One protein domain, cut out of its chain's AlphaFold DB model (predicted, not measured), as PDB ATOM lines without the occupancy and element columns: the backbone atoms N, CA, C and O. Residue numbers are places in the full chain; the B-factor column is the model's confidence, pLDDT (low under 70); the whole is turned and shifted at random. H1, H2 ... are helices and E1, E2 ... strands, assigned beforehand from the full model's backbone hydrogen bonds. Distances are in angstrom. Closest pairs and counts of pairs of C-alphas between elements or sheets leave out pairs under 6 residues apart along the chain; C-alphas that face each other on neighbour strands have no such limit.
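This is residues 61 to 154 of the 190 residues of an uncharacterized protein of Verrucomicrobia bacterium (UniProt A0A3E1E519). A long helix, H2, has the hairpin E1 and E2 alongside it, with E2 nearer, while the short H1 packs on its residues 75 to 82 and H3 meets its residues 82 to 86 at a slant. A long loop, residues 109 to 140, leads from H3 to the hairpin. The printed part has 94 residues in the order H1, H2, H3, E1, E2; the two-strand sheet is antiparallel, and the class is mixed, with under half of the residues in named elements. It is compact, with a radius of gyration of the C-alphas of 12.2 A and spans of 35 by 25 by 21 A.

H1, residues 61 to 64, touches H2, residues 72 to 89; their closest C-alphas, Leu 61 and Leu 78, are 6.2 A apart. H3, residues 101 to 108, touches H2 at a steep tilt of 51 degrees, the same way; the closest C-alphas, Tyr 86 and Leu 108, are 7.2 A apart. E1, residues 141 to 146, and E2, residues 149 to 153, form a hairpin, with N 143 and O 151 at 3.0 A, within hydrogen-bond range. The closest C-alphas of H2 and E2, Val 76 and Val 152, are 6.2 A apart. H2 and E1 are apart. Every O i to N i+4 pair in H2 and H3 is within hydrogen-bond range; H1 is too short for one.

H1 begins at C-alpha 61 (110.023, 189.860, 161.869) and is 5.0 A long. H2 measures 26.2 A, H3 10.6 A, E1 15.3 A and E2 13.4 A, from first to last C-alpha. E2 ends at C-alpha 153 (118.449, 192.205, 176.926).

The two C-alphas farthest apart, Thr 69 and Arg 93, are 36.0 A apart. The printed part has no cut. The links H2 to H3 and H3 to E1 are long. No printed residue is under 70 in pLDDT.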
ATOM      1  N   LEU A  61     109.167 189.341 160.800       95.50
ATOM      2  CA  LEU A  61     110.023 189.860 161.869       95.50
ATOM      3  C   LEU A  61     111.426 189.236 161.843       95.50
ATOM      4  O   LEU A  61     112.368 189.857 162.323       95.50
ATOM      5  N   ALA A  62     111.571 188.024 161.291       94.62
ATOM      6  CA  ALA A  62     112.875 187.396 161.113       94.62
ATOM      7  C   ALA A  62     113.742 188.231 160.163       94.62
ATOM      8  O   ALA A  62     114.863 188.578 160.511       94.62
ATOM      9  N   ASP A  63     113.192 188.641 159.021       93.25
ATOM     10  CA  ASP A  63     113.930 189.451 158.048       93.25
ATOM     11  C   ASP A  63     114.341 190.806 158.647       93.25
ATOM     12  O   ASP A  63     115.483 191.242 158.492       93.25
ATOM     13  N   GLN A  64     113.457 191.429 159.436       94.94
ATOM     14  CA  GLN A  64     113.742 192.699 160.116       94.94
ATOM     15  C   GLN A  64     114.891 192.609 161.132       94.94
ATOM     16  O   GLN A  64     115.589 193.596 161.328       94.94
ATOM     17  N   LEU A  65     115.166 191.446 161.741       94.38
ATOM     18  CA  LEU A  65     116.325 191.286 162.641       94.38
ATOM     19  C   LEU A  65     117.677 191.459 161.927       94.38
ATOM     20  O   LEU A  65     118.709 191.645 162.580       94.38
ATOM     21  N   THR A  66     117.701 191.352 160.598       93.25
ATOM     22  CA  THR A  66     118.905 191.583 159.787       93.25
ATOM     23  C   THR A  66     119.031 193.023 159.300       93.25
ATOM     24  O   THR A  66     120.105 193.414 158.843       93.25
ATOM     25  N   ASP A  67     117.975 193.826 159.442       93.50
ATOM     26  CA  ASP A  67     117.975 195.228 159.056       93.50
ATOM     27  C   ASP A  67     118.809 196.043 160.052       93.50
ATOM     28  O   ASP A  67     118.496 196.124 161.236       93.50
ATOM     29  N   SER A  68     119.903 196.646 159.594       89.56
ATOM     30  CA  SER A  68     120.750 197.488 160.443       89.56
ATOM     31  C   SER A  68     120.209 198.909 160.624       89.56
ATOM     32  O   SER A  68     120.786 199.675 161.394       89.56
ATOM     33  N   THR A  69     119.146 199.287 159.907       93.06
ATOM     34  CA  THR A  69     118.538 200.625 159.982       93.06
ATOM     35  C   THR A  69     117.613 200.786 161.185       93.06
ATOM     36  O   THR A  69     117.397 201.909 161.641       93.06
ATOM     37  N   ILE A  70     117.104 199.683 161.748       94.31
ATOM     38  CA  ILE A  70     116.294 199.729 162.967       94.31
ATOM     39  C   ILE A  70     117.168 200.021 164.192       94.31
ATOM     40  O   ILE A  70     118.345 199.643 164.260       94.31
ATOM     41  N   SER A  71     116.585 200.668 165.201       95.12
ATOM     42  CA  SER A  71     117.288 200.940 166.456       95.12
ATOM     43  C   SER A  71     117.573 199.643 167.237       95.12
ATOM     44  O   SER A  71     116.835 198.663 167.081       95.12
ATOM     45  N   PRO A  72     118.613 199.601 168.090       95.12
ATOM     46  CA  PRO A  72     118.872 198.442 168.944       95.12
ATOM     47  C   PRO A  72     117.667 198.063 169.821       95.12
ATOM     48  O   PRO A  72     117.357 196.886 169.993       95.12
ATOM     49  N   GLU A  73     116.929 199.046 170.337       95.62
ATOM     50  CA  GLU A  73     115.736 198.819 171.159       95.62
ATOM     51  C   GLU A  73     114.609 198.190 170.333       95.62
ATOM     52  O   GLU A  73     113.854 197.353 170.831       95.62
ATOM     53  N   ALA A  74     114.477 198.584 169.061       95.62
ATOM     54  CA  ALA A  74     113.537 197.958 168.141       95.62
ATOM     55  C   ALA A  74     113.915 196.496 167.867       95.62
ATOM     56  O   ALA A  74     113.036 195.640 167.873       95.62
ATOM     57  N   GLU A  75     115.203 196.192 167.715       95.81
ATOM     58  CA  GLU A  75     115.705 194.825 167.540       95.81
ATOM     59  C   GLU A  75     115.368 193.931 168.746       95.81
ATOM     60  O   GLU A  75     114.818 192.841 168.577       95.81
ATOM     61  N   VAL A  76     115.585 194.422 169.972       96.94
ATOM     62  CA  VAL A  76     115.179 193.725 171.207       96.94
ATOM     63  C   VAL A  76     113.664 193.476 171.236       96.94
ATOM     64  O   VAL A  76     113.214 192.374 171.567       96.94
ATOM     65  N   ARG A  77     112.858 194.467 170.823       96.56
ATOM     66  CA  ARG A  77     111.397 194.314 170.708       96.56
ATOM     67  C   ARG A  77     110.993 193.274 169.661       96.56
ATOM     68  O   ARG A  77     110.053 192.526 169.915       96.56
ATOM     69  N   LEU A  78     111.695 193.164 168.530       96.81
ATOM     70  CA  LEU A  78     111.410 192.144 167.511       96.81
ATOM     71  C   LEU A  78     111.564 190.724 168.068       96.81
ATOM     72  O   LEU A  78     110.731 189.861 167.788       96.81
ATOM     73  N   VAL A  79     112.582 190.479 168.899       97.31
ATOM     74  CA  VAL A  79     112.771 189.176 169.559       97.31
ATOM     75  C   VAL A  79     111.599 188.861 170.494       97.31
ATOM     76  O   VAL A  79     111.045 187.758 170.448       97.31
ATOM     77  N   GLN A  80     111.154 189.837 171.291       96.56
ATOM     78  CA  GLN A  80     109.966 189.680 172.138       96.56
ATOM     79  C   GLN A  80     108.697 189.438 171.316       96.56
ATOM     80  O   GLN A  80     107.867 188.602 171.678       96.56
ATOM     81  N   GLN A  81     108.542 190.127 170.185       96.75
ATOM     82  CA  GLN A  81     107.401 189.954 169.291       96.75
ATOM     83  C   GLN A  81     107.399 188.581 168.614       96.75
ATOM     84  O   GLN A  81     106.340 187.963 168.528       96.75
ATOM     85  N   LEU A  82     108.555 188.054 168.200       97.12
ATOM     86  CA  LEU A  82     108.679 186.680 167.695       97.12
ATOM     87  C   LEU A  82     108.229 185.660 168.744       97.12
ATOM     88  O   LEU A  82     107.459 184.745 168.442       97.12
ATOM     89  N   PHE A  83     108.655 185.842 169.994       96.25
ATOM     90  CA  PHE A  83     108.211 184.985 171.087       96.25
ATOM     91  C   PHE A  83     106.704 185.123 171.369       96.25
ATOM     92  O   PHE A  83     106.001 184.127 171.561       96.25
ATOM     93  N   SER A  84     106.175 186.345 171.325       95.31
ATOM     94  CA  SER A  84     104.742 186.614 171.473       95.31
ATOM     95  C   SER A  84     103.912 185.976 170.350       95.31
ATOM     96  O   SER A  84     102.879 185.359 170.616       95.31
ATOM     97  N   GLN A  85     104.383 186.021 169.098       95.88
ATOM     98  CA  GLN A  85     103.754 185.324 167.969       95.88
ATOM     99  C   GLN A  85     103.711 183.811 168.201       95.88
ATOM    100  O   GLN A  85     102.664 183.186 168.010       95.88
ATOM    101  N   TYR A  86     104.820 183.228 168.659       95.25
ATOM    102  CA  TYR A  86     104.892 181.807 168.986       95.25
ATOM    103  C   TYR A  86     103.884 181.417 170.076       95.25
ATOM    104  O   TYR A  86     103.070 180.512 169.884       95.25
ATOM    105  N   THR A  87     103.890 182.121 171.207       94.50
ATOM    106  CA  THR A  87     103.002 181.803 172.336       94.50
ATOM    107  C   THR A  87     101.535 182.086 172.017       94.50
ATOM    108  O   THR A  87     100.648 181.377 172.498       94.50
ATOM    109  N   SER A  88     101.238 183.079 171.178       93.88
ATOM    110  CA  SER A  88      99.887 183.340 170.664       93.88
ATOM    111  C   SER A  88      99.377 182.182 169.809       93.88
ATOM    112  O   SER A  88      98.251 181.725 170.005       93.88
ATOM    113  N   ALA A  89     100.226 181.627 168.940       93.44
ATOM    114  CA  ALA A  89      99.876 180.476 168.113       93.44
ATOM    115  C   ALA A  89      99.602 179.194 168.924       93.44
ATOM    116  O   ALA A  89      98.893 178.309 168.449       93.44
ATOM    117  N   LEU A  90     100.114 179.091 170.158       92.56
ATOM    118  CA  LEU A  90      99.833 177.956 171.041       92.56
ATOM    119  C   LEU A  90      98.403 177.946 171.605       92.56
ATOM    120  O   LEU A  90      97.980 176.891 172.066       92.56
ATOM    121  N   GLN A  91      97.653 179.058 171.574       87.44
ATOM    122  CA  GLN A  91      96.247 179.114 172.023       87.44
ATOM    123  C   GLN A  91      96.007 178.411 173.382       87.44
ATOM    124  O   GLN A  91      95.139 177.550 173.506       87.44
ATOM    125  N   ASN A  92      96.816 178.739 174.397       84.44
ATOM    126  CA  ASN A  92      96.805 178.153 175.753       84.44
ATOM    127  C   ASN A  92      97.276 176.694 175.885       84.44
ATOM    128  O   ASN A  92      97.282 176.159 176.993       84.44
ATOM    129  N   ARG A  93      97.727 176.048 174.808       88.19
ATOM    130  CA  ARG A  93      98.411 174.752 174.908       88.19
ATOM    131  C   ARG A  93      99.775 174.934 175.585       88.19
ATOM    132  O   ARG A  93     100.443 175.940 175.326       88.19
ATOM    133  N   PRO A  94     100.219 173.973 176.412       86.31
ATOM    134  CA  PRO A  94     101.560 174.016 176.975       86.31
ATOM    135  C   PRO A  94     102.604 173.942 175.852       86.31
ATOM    136  O   PRO A  94     102.502 173.122 174.937       86.31
ATOM    137  N   GLY A  95     103.603 174.819 175.921       87.19
ATOM    138  CA  GLY A  95     104.816 174.737 175.112       87.19
ATOM    139  C   GLY A  95     105.955 174.078 175.898       87.19
ATOM    140  O   GLY A  95     105.854 173.942 177.118       87.19
ATOM    141  N   PRO A  96     107.048 173.674 175.230       90.25
ATOM    142  CA  PRO A  96     108.295 173.351 175.915       90.25
ATOM    143  C   PRO A  96     108.746 174.518 176.812       90.25
ATOM    144  O   PRO A  96     108.523 175.678 176.448       90.25
ATOM    145  N   PRO A  97     109.375 174.226 177.966       88.50
ATOM    146  CA  PRO A  97     109.976 175.259 178.800       88.50
ATOM    147  C   PRO A  97     111.083 175.975 178.022       88.50
ATOM    148  O   PRO A  97     111.773 175.365 177.208       88.50
ATOM    149  N   ILE A  98     111.234 177.272 178.277       92.56
ATOM    150  CA  ILE A  98     112.277 178.105 177.677       92.56
ATOM    151  C   ILE A  98     113.086 178.671 178.832       92.56
ATOM    152  O   ILE A  98     112.622 179.582 179.517       92.56
ATOM    153  N   GLY A  99     114.242 178.062 179.090       89.94
ATOM    154  CA  GLY A  99     115.145 178.495 180.156       89.94
ATOM    155  C   GLY A  99     116.213 179.463 179.663       89.94
ATOM    156  O   GLY A  99     116.627 180.350 180.402       89.94
ATOM    157  N   ASP A 100     116.639 179.306 178.411       94.94
ATOM    158  CA  ASP A 100     117.748 180.059 177.845       94.94
ATOM    159  C   ASP A 100     117.521 180.463 176.379       94.94
ATOM    160  O   ASP A 100     116.485 180.206 175.753       94.94
ATOM    161  N   ASN A 101     118.529 181.137 175.829       97.69
ATOM    162  CA  ASN A 101     118.543 181.600 174.450       97.69
ATOM    163  C   ASN A 101     118.465 180.444 173.431       97.69
ATOM    164  O   ASN A 101     117.753 180.552 172.431       97.69
ATOM    165  N   GLN A 102     119.132 179.317 173.687       97.62
ATOM    166  CA  GLN A 102     119.105 178.176 172.772       97.62
ATOM    167  C   GLN A 102     117.721 177.529 172.731       97.62
ATOM    168  O   GLN A 102     117.268 177.111 171.666       97.62
ATOM    169  N   ASP A 103     117.023 177.452 173.862       96.62
ATOM    170  CA  ASP A 103     115.646 176.975 173.924       96.62
ATOM    171  C   ASP A 103     114.701 177.879 173.134       96.62
ATOM    172  O   ASP A 103     113.877 177.374 172.363       96.62
ATOM    173  N   LEU A 104     114.878 179.203 173.231       97.31
ATOM    174  CA  LEU A 104     114.153 180.153 172.390       97.31
ATOM    175  C   LEU A 104     114.408 179.872 170.899       97.31
ATOM    176  O   LEU A 104     113.461 179.748 170.119       97.31
ATOM    177  N   VAL A 105     115.667 179.702 170.487       98.06
ATOM    178  CA  VAL A 105     116.006 179.381 169.090       98.06
ATOM    179  C   VAL A 105     115.380 178.059 168.655       98.06
ATOM    180  O   VAL A 105     114.799 177.991 167.571       98.06
ATOM    181  N   LYS A 106     115.429 177.007 169.480       96.81
ATOM    182  CA  LYS A 106     114.798 175.711 169.175       96.81
ATOM    183  C   LYS A 106     113.308 175.896 168.880       96.81
ATOM    184  O   LYS A 106     112.833 175.416 167.847       96.81
ATOM    185  N   VAL A 107     112.573 176.611 169.733       96.06
ATOM    186  CA  VAL A 107     111.134 176.794 169.506       96.06
ATOM    187  C   VAL A 107     110.858 177.670 168.291       96.06
ATOM    188  O   VAL A 107     109.988 177.322 167.496       96.06
ATOM    189  N   LEU A 108     111.617 178.747 168.072       96.56
ATOM    190  CA  LEU A 108     111.396 179.639 166.932       96.56
ATOM    191  C   LEU A 108     111.762 178.979 165.595       96.56
ATOM    192  O   LEU A 108     111.125 179.264 164.585       96.56
ATOM    193  N   THR A 109     112.705 178.037 165.586       96.44
ATOM    194  CA  THR A 109     113.119 177.272 164.393       96.44
ATOM    195  C   THR A 109     112.252 176.038 164.115       96.44
ATOM    196  O   THR A 109     112.561 175.241 163.229       96.44
ATOM    197  N   GLY A 110     111.133 175.868 164.831       92.81
ATOM    198  CA  GLY A 110     110.148 174.817 164.555       92.81
ATOM    199  C   GLY A 110     110.323 173.534 165.372       92.81
ATOM    200  O   GLY A 110     109.529 172.604 165.211       92.81
ATOM    201  N   LYS A 111     111.278 173.475 166.315       92.69
ATOM    202  CA  LYS A 111     111.348 172.407 167.335       92.69
ATOM    203  C   LYS A 111     110.321 172.665 168.444       92.69
ATOM    204  O   LYS A 111     110.640 172.720 169.625       92.69
ATOM    205  N   ASN A 112     109.071 172.840 168.031       90.88
ATOM    206  CA  ASN A 112     107.925 173.136 168.875       90.88
ATOM    207  C   ASN A 112     106.731 172.224 168.498       90.88
ATOM    208  O   ASN A 112     106.767 171.580 167.442       90.88
ATOM    209  N   PRO A 113     105.672 172.141 169.327       89.94
ATOM    210  CA  PRO A 113     104.504 171.297 169.048       89.94
ATOM    211  C   PRO A 113     103.741 171.667 167.770       89.94
ATOM    212  O   PRO A 113     103.102 170.809 167.172       89.94
ATOM    213  N   LEU A 114     103.819 172.928 167.334       90.75
ATOM    214  CA  LEU A 114     103.166 173.414 166.117       90.75
ATOM    215  C   LEU A 114     103.919 173.003 164.844       90.75
ATOM    216  O   LEU A 114     103.371 173.152 163.755       90.75
ATOM    217  N   LYS A 115     105.176 172.542 164.965       91.00
ATOM    218  CA  LYS A 115     106.085 172.202 163.851       91.00
ATOM    219  C   LYS A 115     106.188 173.301 162.788       91.00
ATOM    220  O   LYS A 115     106.542 173.041 161.643       91.00
ATOM    221  N   ARG A 116     105.901 174.543 163.185       90.19
ATOM    222  CA  ARG A 116     105.919 175.720 162.326       90.19
ATOM    223  C   ARG A 116     107.088 176.610 162.743       90.19
ATOM    224  O   ARG A 116     107.061 177.123 163.866       90.19
ATOM    225  N   PRO A 117     108.112 176.775 161.891       93.88
ATOM    226  CA  PRO A 117     109.200 177.699 162.166       93.88
ATOM    227  C   PRO A 117     108.734 179.144 161.946       93.88
ATOM    228  O   PRO A 117     108.134 179.461 160.922       93.88
ATOM    229  N   LEU A 118     109.021 180.018 162.909       95.62
ATOM    230  CA  LEU A 118     108.923 181.472 162.754       95.62
ATOM    231  C   LEU A 118     110.257 182.081 162.313       95.62
ATOM    232  O   LEU A 118     110.256 183.094 161.623       95.62
ATOM    233  N   LEU A 119     111.371 181.450 162.693       96.19
ATOM    234  CA  LEU A 119     112.735 181.857 162.381       96.19
ATOM    235  C   LEU A 119     113.403 180.788 161.494       96.19
ATOM    236  O   LEU A 119     113.291 179.596 161.804       96.19
ATOM    237  N   PRO A 120     114.109 181.166 160.413       95.31
ATOM    238  CA  PRO A 120     114.899 180.223 159.627       95.31
ATOM    239  C   PRO A 120     115.963 179.512 160.487       95.31
ATOM    240  O   PRO A 120     116.658 180.175 161.255       95.31
ATOM    241  N   PRO A 121     116.172 178.186 160.347       93.94
ATOM    242  CA  PRO A 121     117.215 177.471 161.096       93.94
ATOM    243  C   PRO A 121     118.644 177.972 160.838       93.94
ATOM    244  O   PRO A 121     119.502 177.836 161.703       93.94
ATOM    245  N   HIS A 122     118.890 178.552 159.661       94.19
ATOM    246  CA  HIS A 122     120.176 179.128 159.251       94.19
ATOM    247  C   HIS A 122     120.125 180.662 159.210       94.19
ATOM    248  O   HIS A 122     120.729 181.287 158.341       94.19
ATOM    249  N   HIS A 123     119.342 181.274 160.101       96.38
ATOM    250  CA  HIS A 123     119.226 182.726 160.162       96.38
ATOM    251  C   HIS A 123     120.589 183.375 160.494       96.38
ATOM    252  O   HIS A 123     121.259 182.890 161.405       96.38
ATOM    253  N   PRO A 124     120.997 184.485 159.841       96.38
ATOM    254  CA  PRO A 124     122.325 185.091 160.028       96.38
ATOM    255  C   PRO A 124     122.647 185.524 161.465       96.38
ATOM    256  O   PRO A 124     123.810 185.628 161.838       96.38
ATOM    257  N   ARG A 125     121.614 185.787 162.274       96.94
ATOM    258  CA  ARG A 125     121.755 186.120 163.702       96.94
ATOM    259  C   ARG A 125     121.929 184.902 164.611       96.94
ATOM    260  O   ARG A 125     122.060 185.087 165.812       96.94
ATOM    261  N   ILE A 126     121.880 183.676 164.095       98.31
ATOM    262  CA  ILE A 126     122.121 182.471 164.894       98.31
ATOM    263  C   ILE A 126     123.609 182.127 164.814       98.31
ATOM    264  O   ILE A 126     124.135 181.891 163.727       98.31
ATOM    265  N   ASP A 127     124.286 182.093 165.960       97.25
ATOM    266  CA  ASP A 127     125.700 181.724 166.032       97.25
ATOM    267  C   ASP A 127     125.930 180.207 165.881       97.25
ATOM    268  O   ASP A 127     125.003 179.393 165.878       97.25
ATOM    269  N   GLY A 128     127.200 179.794 165.796       96.94
ATOM    270  CA  GLY A 128     127.575 178.378 165.670       96.94
ATOM    271  C   GLY A 128     127.186 177.498 166.867       96.94
ATOM    272  O   GLY A 128     127.225 176.275 166.762       96.94
ATOM    273  N   SER A 129     126.791 178.100 167.992       97.19
ATOM    274  CA  SER A 129     126.281 177.395 169.172       97.19
ATOM    275  C   SER A 129     124.749 177.340 169.222       97.19
ATOM    276  O   SER A 129     124.187 176.816 170.181       97.19
ATOM    277  N   GLY A 130     124.059 177.860 168.204       97.50
ATOM    278  CA  GLY A 130     122.602 177.873 168.144       97.50
ATOM    279  C   GLY A 130     121.957 178.936 169.032       97.50
ATOM    280  O   GLY A 130     120.815 178.744 169.450       97.50
ATOM    281  N   ARG A 131     122.665 180.029 169.343       98.31
ATOM    282  CA  ARG A 131     122.119 181.180 170.073       98.31
ATOM    283  C   ARG A 131     121.762 182.305 169.113       98.31
ATOM    284  O   ARG A 131     122.499 182.567 168.170       98.31
ATOM    285  N   LEU A 132     120.655 182.986 169.376       98.38
ATOM    286  CA  LEU A 132     120.273 184.219 168.711       98.38
ATOM    287  C   LEU A 132     121.089 185.381 169.282       98.38
ATOM    288  O   LEU A 132     121.003 185.678 170.478       98.38
ATOM    289  N   CYS A 133     121.853 186.025 168.413       98.25
ATOM    290  CA  CYS A 133     122.717 187.146 168.727       98.25
ATOM    291  C   CYS A 133     122.118 188.483 168.292       98.25
ATOM    292  O   CYS A 133     121.367 188.561 167.319       98.25
ATOM    293  N   ASP A 134     122.512 189.526 169.008       97.06
ATOM    294  CA  ASP A 134     122.284 190.917 168.653       97.06
ATOM    295  C   ASP A 134     123.191 191.381 167.499       97.06
ATOM    296  O   ASP A 134     123.994 190.625 166.929       97.06
ATOM    297  N   ARG A 135     123.078 192.664 167.151       96.25
ATOM    298  CA  ARG A 135     123.905 193.299 166.119       96.25
ATOM    299  C   ARG A 135     125.412 193.278 166.353       96.25
ATOM    300  O   ARG A 135     126.148 193.330 165.369       96.25
ATOM    301  N   TRP A 136     125.862 193.175 167.599       96.75
ATOM    302  CA  TRP A 136     127.277 193.106 167.969       96.75
ATOM    303  C   TRP A 136     127.783 191.661 168.071       96.75
ATOM    304  O   TRP A 136     128.941 191.426 168.415       96.75
ATOM    305  N   GLY A 137     126.933 190.682 167.744       96.38
ATOM    306  CA  GLY A 137     127.267 189.263 167.787       96.38
ATOM    307  C   GLY A 137     127.204 188.666 169.192       96.38
ATOM    308  O   GLY A 137     127.685 187.549 169.397       96.38
ATOM    309  N   ARG A 138     126.623 189.375 170.168       97.56
ATOM    310  CA  ARG A 138     126.453 188.874 171.536       97.56
ATOM    311  C   ARG A 138     125.112 188.162 171.656       97.56
ATOM    312  O   ARG A 138     124.116 188.646 171.125       97.56
ATOM    313  N   PRO A 139     125.049 186.998 172.319       98.06
ATOM    314  CA  PRO A 139     123.783 186.311 172.512       98.06
ATOM    315  C   PRO A 139     122.856 187.174 173.373       98.06
ATOM    316  O   PRO A 139     123.276 187.678 174.413       98.06
ATOM    317  N   PHE A 140     121.588 187.296 172.977       98.19
ATOM    318  CA  PHE A 140     120.595 187.946 173.833       98.19
ATOM    319  C   PHE A 140     120.503 187.226 175.181       98.19
ATOM    320  O   PHE A 140     120.378 185.996 175.231       98.19
ATOM    321  N   HIS A 141     120.505 187.996 176.264       97.56
ATOM    322  CA  HIS A 141     120.192 187.498 177.591       97.56
ATOM    323  C   HIS A 141     118.674 187.460 177.770       97.56
ATOM    324  O   HIS A 141     117.981 188.447 177.511       97.56
ATOM    325  N   LEU A 142     118.159 186.312 178.207       96.44
ATOM    326  CA  LEU A 142     116.732 186.089 178.399       96.44
ATOM    327  C   LEU A 142     116.421 185.927 179.880       96.44
ATOM    328  O   LEU A 142     117.102 185.186 180.584       96.44
ATOM    329  N   HIS A 143     115.350 186.570 180.327       94.19
ATOM    330  CA  HIS A 143     114.747 186.289 181.619       94.19
ATOM    331  C   HIS A 143     113.296 185.853 181.405       94.19
ATOM    332  O   HIS A 143     112.449 186.623 180.949       94.19
ATOM    333  N   ALA A 144     113.018 184.577 181.675       92.19
ATOM    334  CA  ALA A 144     111.676 184.024 181.570       92.19
ATOM    335  C   ALA A 144     110.839 184.470 182.773       92.19
ATOM    336  O   ALA A 144     110.987 183.949 183.874       92.19
ATOM    337  N   VAL A 145     109.945 185.430 182.546       91.81
ATOM    338  CA  VAL A 145     109.031 185.940 183.579       91.81
ATOM    339  C   VAL A 145     107.795 185.044 183.692       91.81
ATOM    340  O   VAL A 145     107.266 184.821 184.777       91.81
ATOM    341  N   SER A 146     107.312 184.514 182.565       90.19
ATOM    342  CA  SER A 146     106.233 183.522 182.533       90.19
ATOM    343  C   SER A 146     106.321 182.647 181.282       90.19
ATOM    344  O   SER A 146     107.110 182.902 180.375       90.19
ATOM    345  N   SER A 147     105.440 181.650 181.167       88.50
ATOM    346  CA  SER A 147     105.332 180.819 179.956       88.50
ATOM    347  C   SER A 147     104.967 181.604 178.687       88.50
ATOM    348  O   SER A 147     105.118 181.083 177.581       88.50
ATOM    349  N   ARG A 148     104.469 182.840 178.830       89.75
ATOM    350  CA  ARG A 148     104.021 183.699 177.724       89.75
ATOM    351  C   ARG A 148     104.776 185.023 177.625       89.75
ATOM    352  O   ARG A 148     104.508 185.791 176.707       89.75
ATOM    353  N   TRP A 149     105.700 185.292 178.545       91.62
ATOM    354  CA  TRP A 149     106.433 186.554 178.602       91.62
ATOM    355  C   TRP A 149     107.907 186.324 178.931       91.62
ATOM    356  O   TRP A 149     108.231 185.649 179.910       91.62
ATOM    357  N   ILE A 150     108.778 186.921 178.118       94.31
ATOM    358  CA  ILE A 150     110.222 186.971 178.342       94.31
ATOM    359  C   ILE A 150     110.685 188.422 178.307       94.31
ATOM    360  O   ILE A 150     110.249 189.226 177.477       94.31
ATOM    361  N   GLU A 151     111.630 188.731 179.174       94.50
ATOM    362  CA  GLU A 151     112.460 189.914 179.032       94.50
ATOM    363  C   GLU A 151     113.683 189.556 178.197       94.50
ATOM    364  O   GLU A 151     114.271 188.481 178.343       94.50
ATOM    365  N   VAL A 152     114.037 190.464 177.294       96.69
ATOM    366  CA  VAL A 152     115.167 190.318 176.380       96.69
ATOM    367  C   VAL A 152     116.100 191.493 176.628       96.69
ATOM    368  O   VAL A 152     115.647 192.634 176.702       96.69
ATOM    369  N   ARG A 153     117.391 191.209 176.755       97.31
ATOM    370  CA  ARG A 153     118.449 192.205 176.926       97.31
ATOM    371  C   ARG A 153     119.585 191.903 175.956       97.31
ATOM    372  O   ARG A 153     119.985 190.747 175.826       97.31
ATOM    373  N   SER A 154     120.091 192.926 175.279       97.88
ATOM    374  CA  SER A 154     121.370 192.856 174.563       97.88
ATOM    375  C   SER A 154     122.457 193.456 175.448       97.88
ATOM    376  O   SER A 154     122.206 194.467 176.099       97.88
TER     377      SER A 154